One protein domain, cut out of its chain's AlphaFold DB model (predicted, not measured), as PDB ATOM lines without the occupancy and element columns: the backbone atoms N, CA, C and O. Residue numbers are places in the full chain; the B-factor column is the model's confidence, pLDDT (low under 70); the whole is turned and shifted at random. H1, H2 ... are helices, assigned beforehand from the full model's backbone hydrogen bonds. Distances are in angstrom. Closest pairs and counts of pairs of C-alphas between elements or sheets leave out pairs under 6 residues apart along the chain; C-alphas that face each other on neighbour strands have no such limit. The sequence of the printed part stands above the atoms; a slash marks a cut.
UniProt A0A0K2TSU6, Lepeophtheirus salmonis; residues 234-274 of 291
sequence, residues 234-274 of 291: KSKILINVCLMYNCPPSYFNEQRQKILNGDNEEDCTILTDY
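Overview. This is residues 234 to 274 of the 291 residues of a protein of Lepeophtheirus salmonis (UniProt A0A0K2TSU6). Three short helices meet around the beginning of H1, their centres making a triangle: H1 and H2 form a helical hairpin, and the chain then turns at a corner into H3, which packs on the first half of H1 and runs the same way. H1 and H3 are offset along their length, so that together they make the longer axis. The printed part has 41 residues, with H1, H2 and H3 in that order and no named strand; the class is all helix. It is compact, with a radius of gyration of the C-alphas of 9.3 A, yet elongated, spanning 27 by 16 by 13 A.

Arrangement. H1, residues 234 to 245, touches H2, residues 253 to 260, with its residues 234 to 238 alone. The closest C-alphas are those of Ser 235 and Ile 259, 6.5 A apart. The two run opposite ways at a shallow tilt of 33 degrees, only just short of steep. H3, residues 265 to 274, touches H1, which meets it with residues 234 to 239 alone; the closest C-alphas, of Ser 235 and Asp 267, are 5.2 A apart. These two run the same way at a shallow tilt of 26 degrees. H2 and H3 touch only at the corner by their link, where the closest C-alphas, of Leu 260 and Cys 268, are 5.1 A apart. They run opposite ways at a steep tilt of 53 degrees. In H1, H2 and H3 every O i to N i+4 pair is within hydrogen-bond range.

Along the chain. H1 begins at C-alpha 234, at (-44.021, -3.958, 3.605), and is 16.8 A long from first to last C-alpha. H2 begins at C-alpha 253, at (-57.080, -6.206, 0.361), and is 10.4 A long. H3 is 14.3 A long and ends at C-alpha 274, at (-46.157, -1.770, -9.175).

Size, cuts and confidence. The two C-alphas farthest apart, of Asn 246 and Asp 263, are 27.7 A from each other. The printed part has no cut. The link from H1 to H2 is short, with 7 residues, and that from H2 to H3 is tight, with 4. The mean pLDDT of the printed part is 90.1, and no printed residue is under 70.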
ATOM      1  N   LYS A 234     -42.868  -3.034   3.582       91.12
ATOM      2  CA  LYS A 234     -44.021  -3.958   3.605       91.12
ATOM      3  C   LYS A 234     -44.628  -4.139   2.211       91.12
ATOM      4  O   LYS A 234     -45.041  -5.244   1.867       91.12
ATOM      5  N   SER A 235     -44.587  -3.098   1.381       91.12
ATOM      6  CA  SER A 235     -44.932  -3.147  -0.046       91.12
ATOM      7  C   SER A 235     -44.138  -4.208  -0.801       91.12
ATOM      8  O   SER A 235     -44.729  -5.048  -1.473       91.12
ATOM      9  N   LYS A 236     -42.812  -4.252  -0.624       87.88
ATOM     10  CA  LYS A 236     -41.939  -5.243  -1.275       87.88
ATOM     11  C   LYS A 236     -42.259  -6.668  -0.825       87.88
ATOM     12  O   LYS A 236     -42.231  -7.587  -1.637       87.88
ATOM     13  N   ILE A 237     -42.586  -6.864   0.453       90.31
ATOM     14  CA  ILE A 237     -43.045  -8.164   0.961       90.31
ATOM     15  C   ILE A 237     -44.350  -8.575   0.275       90.31
ATOM     16  O   ILE A 237     -44.436  -9.694  -0.230       90.31
ATOM     17  N   LEU A 238     -45.335  -7.672   0.206       91.94
ATOM     18  CA  LEU A 238     -46.611  -7.950  -0.450       91.94
ATOM     19  C   LEU A 238     -46.426  -8.289  -1.934       91.94
ATOM     20  O   LEU A 238     -46.990  -9.273  -2.405       91.94
ATOM     21  N   ILE A 239     -45.606  -7.514  -2.647       89.88
ATOM     22  CA  ILE A 239     -45.289  -7.740  -4.062       89.88
ATOM     23  C   ILE A 239     -44.653  -9.118  -4.254       89.88
ATOM     24  O   ILE A 239     -45.109  -9.883  -5.095       89.88
ATOM     25  N   ASN A 240     -43.665  -9.492  -3.437       85.81
ATOM     26  CA  ASN A 240     -43.053 -10.822  -3.522       85.81
ATOM     27  C   ASN A 240     -44.070 -11.947  -3.289       85.81
ATOM     28  O   ASN A 240     -44.043 -12.955  -3.990       85.81
ATOM     29  N   VAL A 241     -44.993 -11.780  -2.337       88.00
ATOM     30  CA  VAL A 241     -46.084 -12.740  -2.118       88.00
ATOM     31  C   VAL A 241     -46.977 -12.839  -3.356       88.00
ATOM     32  O   VAL A 241     -47.243 -13.941  -3.828       88.00
ATOM     33  N   CYS A 242     -47.378 -11.706  -3.929       89.38
ATOM     34  CA  CYS A 242     -48.168 -11.640  -5.160       89.38
ATOM     35  C   CYS A 242     -47.480 -12.357  -6.331       89.38
ATOM     36  O   CYS A 242     -48.116 -13.153  -7.019       89.38
ATOM     37  N   LEU A 243     -46.170 -12.151  -6.502       86.44
ATOM     38  CA  LEU A 243     -45.363 -12.836  -7.514       86.44
ATOM     39  C   LEU A 243     -45.321 -14.355  -7.288       86.44
ATOM     40  O   LEU A 243     -45.480 -15.113  -8.240       86.44
ATOM     41  N   MET A 244     -45.169 -14.818  -6.041       84.31
ATOM     42  CA  MET A 244     -45.166 -16.256  -5.723       84.31
ATOM     43  C   MET A 244     -46.504 -16.939  -6.034       84.31
ATOM     44  O   MET A 244     -46.518 -18.086  -6.474       84.31
ATOM     45  N   TYR A 245     -47.621 -16.248  -5.798       87.50
ATOM     46  CA  TYR A 245     -48.965 -16.769  -6.063       87.50
ATOM     47  C   TYR A 245     -49.495 -16.417  -7.459       87.50
ATOM     48  O   TYR A 245     -50.606 -16.825  -7.798       87.50
ATOM     49  N   ASN A 246     -48.714 -15.684  -8.258       89.69
ATOM     50  CA  ASN A 246     -49.111 -15.144  -9.555       89.69
ATOM     51  C   ASN A 246     -50.484 -14.443  -9.506       89.69
ATOM     52  O   ASN A 246     -51.393 -14.756 -10.276       89.69
ATOM     53  N   CYS A 247     -50.658 -13.535  -8.544       91.25
ATOM     54  CA  CYS A 247     -51.900 -12.794  -8.338       91.25
ATOM     55  C   CYS A 247     -51.633 -11.297  -8.107       91.25
ATOM     56  O   CYS A 247     -50.533 -10.928  -7.696       91.25
ATOM     57  N   PRO A 248     -52.609 -10.411  -8.367       91.75
ATOM     58  CA  PRO A 248     -52.442  -8.983  -8.116       91.75
ATOM     59  C   PRO A 248     -52.563  -8.643  -6.615       91.75
ATOM     60  O   PRO A 248     -53.286  -9.331  -5.884       91.75
ATOM     61  N   PRO A 249     -51.965  -7.526  -6.142       92.50
ATOM     62  CA  PRO A 249     -52.065  -7.101  -4.739       92.50
ATOM     63  C   PRO A 249     -53.494  -6.857  -4.240       92.50
ATOM     64  O   PRO A 249     -53.754  -6.937  -3.039       92.50
ATOM     65  N   SER A 250     -54.447  -6.622  -5.146       90.69
ATOM     66  CA  SER A 250     -55.875  -6.487  -4.838       90.69
ATOM     67  C   SER A 250     -56.505  -7.746  -4.221       90.69
ATOM     68  O   SER A 250     -57.542  -7.648  -3.568       90.69
ATOM     69  N   TYR A 251     -55.887  -8.924  -4.359       93.31
ATOM     70  CA  TYR A 251     -56.359 -10.149  -3.694       93.31
ATOM     71  C   TYR A 251     -56.105 -10.112  -2.181       93.31
ATOM     72  O   TYR A 251     -56.839 -10.725  -1.407       93.31
ATOM     73  N   PHE A 252     -55.113  -9.336  -1.745       93.12
ATOM     74  CA  PHE A 252     -54.732  -9.156  -0.347       93.12
ATOM     75  C   PHE A 252     -55.169  -7.774   0.154       93.12
ATOM     76  O   PHE A 252     -54.361  -6.947   0.581       93.12
ATOM     77  N   ASN A 253     -56.480  -7.515   0.079       92.44
ATOM     78  CA  ASN A 253     -57.080  -6.206   0.361       92.44
ATOM     79  C   ASN A 253     -56.679  -5.616   1.717       92.44
ATOM     80  O   ASN A 253     -56.426  -4.416   1.811       92.44
ATOM     81  N   GLU A 254     -56.616  -6.439   2.761       92.12
ATOM     82  CA  GLU A 254     -56.290  -5.977   4.109       92.12
ATOM     83  C   GLU A 254     -54.833  -5.496   4.199       92.12
ATOM     84  O   GLU A 254     -54.563  -4.397   4.679       92.12
ATOM     85  N   GLN A 255     -53.889  -6.286   3.681       94.19
ATOM     86  CA  GLN A 255     -52.461  -5.960   3.668       94.19
ATOM     87  C   GLN A 255     -52.182  -4.747   2.780       94.19
ATOM     88  O   GLN A 255     -51.441  -3.847   3.174       94.19
ATOM     89  N   ARG A 256     -52.834  -4.685   1.614       94.25
ATOM     90  CA  ARG A 256     -52.789  -3.533   0.711       94.25
ATOM     91  C   ARG A 256     -53.267  -2.261   1.410       94.25
ATOM     92  O   ARG A 256     -52.566  -1.257   1.383       94.25
ATOM     93  N   GLN A 257     -54.419  -2.297   2.081       93.19
ATOM     94  CA  GLN A 257     -54.936  -1.135   2.815       93.19
ATOM     95  C   GLN A 257     -54.025  -0.720   3.972       93.19
ATOM     96  O   GLN A 257     -53.844   0.472   4.187       93.19
ATOM     97  N   LYS A 258     -53.406  -1.668   4.687       92.12
ATOM     98  CA  LYS A 258     -52.418  -1.348   5.734       92.12
ATOM     99  C   LYS A 258     -51.216  -0.581   5.193       92.12
ATOM    100  O   LYS A 258     -50.714   0.297   5.882       92.12
ATOM    101  N   ILE A 259     -50.760  -0.913   3.986       93.50
ATOM    102  CA  ILE A 259     -49.663  -0.197   3.327       93.50
ATOM    103  C   ILE A 259     -50.119   1.201   2.899       93.50
ATOM    104  O   ILE A 259     -49.456   2.177   3.226       93.50
ATOM    105  N   LEU A 260     -51.268   1.306   2.223       92.19
ATOM    106  CA  LEU A 260     -51.771   2.581   1.692       92.19
ATOM    107  C   LEU A 260     -52.189   3.578   2.780       92.19
ATOM    108  O   LEU A 260     -52.058   4.782   2.589       92.19
ATOM    109  N   ASN A 261     -52.691   3.084   3.912       91.38
ATOM    110  CA  ASN A 261     -53.097   3.907   5.052       91.38
ATOM    111  C   ASN A 261     -51.955   4.128   6.061       91.38
ATOM    112  O   ASN A 261     -52.186   4.742   7.100       91.38
ATOM    113  N   GLY A 262     -50.772   3.559   5.816       87.50
ATOM    114  CA  GLY A 262     -49.619   3.692   6.700       87.50
ATOM    115  C   GLY A 262     -48.882   5.019   6.512       87.50
ATOM    116  O   GLY A 262     -48.995   5.669   5.479       87.50
ATOM    117  N   ASP A 263     -48.055   5.383   7.495       84.62
ATOM    118  CA  ASP A 263     -47.295   6.647   7.490       84.62
ATOM    119  C   ASP A 263     -46.046   6.622   6.580       84.62
ATOM    120  O   ASP A 263     -45.342   7.621   6.439       84.62
ATOM    121  N   ASN A 264     -45.715   5.473   5.984       86.38
ATOM    122  CA  ASN A 264     -44.527   5.303   5.148       86.38
ATOM    123  C   ASN A 264     -44.879   5.563   3.674       86.38
ATOM    124  O   ASN A 264     -45.270   4.653   2.943       86.38
ATOM    125  N   GLU A 265     -44.722   6.818   3.245       87.12
ATOM    126  CA  GLU A 265     -45.029   7.278   1.878       87.12
ATOM    127  C   GLU A 265     -44.283   6.487   0.790       87.12
ATOM    128  O   GLU A 265     -44.826   6.237  -0.287       87.12
ATOM    129  N   GLU A 266     -43.059   6.041   1.075       86.62
ATOM    130  CA  GLU A 266     -42.257   5.234   0.150       86.62
ATOM    131  C   GLU A 266     -42.893   3.855  -0.079       86.62
ATOM    132  O   GLU A 266     -42.983   3.391  -1.212       86.62
ATOM    133  N   ASP A 267     -43.394   3.219   0.985       88.19
ATOM    134  CA  ASP A 267     -44.117   1.945   0.895       88.19
ATOM    135  C   ASP A 267     -45.393   2.080   0.045       88.19
ATOM    136  O   ASP A 267     -45.685   1.214  -0.782       88.19
ATOM    137  N   CYS A 268     -46.131   3.180   0.213       89.62
ATOM    138  CA  CYS A 268     -47.306   3.484  -0.604       89.62
ATOM    139  C   CYS A 268     -46.924   3.646  -2.085       89.62
ATOM    140  O   CYS A 268     -47.502   2.978  -2.941       89.62
ATOM    141  N   THR A 269     -45.890   4.448  -2.362       90.50
ATOM    142  CA  THR A 269     -45.405   4.739  -3.721       90.50
ATOM    143  C   THR A 269     -44.961   3.471  -4.453       90.50
ATOM    144  O   THR A 269     -45.412   3.213  -5.568       90.50
ATOM    145  N   ILE A 270     -44.155   2.621  -3.802       89.56
ATOM    146  CA  ILE A 270     -43.687   1.347  -4.377       89.56
ATOM    147  C   ILE A 270     -44.871   0.469  -4.796       89.56
ATOM    148  O   ILE A 270     -44.852  -0.138  -5.870       89.56
ATOM    149  N   LEU A 271     -45.903   0.382  -3.953       90.56
ATOM    150  CA  LEU A 271     -47.066  -0.449  -4.245       90.56
ATOM    151  C   LEU A 271     -47.895   0.123  -5.401       90.56
ATOM    152  O   LEU A 271     -48.291  -0.631  -6.289       90.56
ATOM    153  N   THR A 272     -48.133   1.436  -5.422       91.06
ATOM    154  CA  THR A 272     -48.908   2.082  -6.492       91.06
ATOM    155  C   THR A 272     -48.200   2.032  -7.843       91.06
ATOM    156  O   THR A 272     -48.856   1.829  -8.867       91.06
ATOM    157  N   ASP A 273     -46.871   2.165  -7.859       91.56
ATOM    158  CA  ASP A 273     -46.067   2.063  -9.079       91.56
ATOM    159  C   ASP A 273     -46.116   0.642  -9.648       91.56
ATOM    160  O   ASP A 273     -46.321   0.460 -10.851       91.56
ATOM    161  N   TYR A 274     -46.020  -0.370  -8.780       89.62
ATOM    162  CA  TYR A 274     -46.157  -1.770  -9.175       89.62
ATOM    163  C   TYR A 274     -47.544  -2.081  -9.762       89.62
ATOM    164  O   TYR A 274     -47.641  -2.668 -10.839       89.62
TER     165      TYR A 274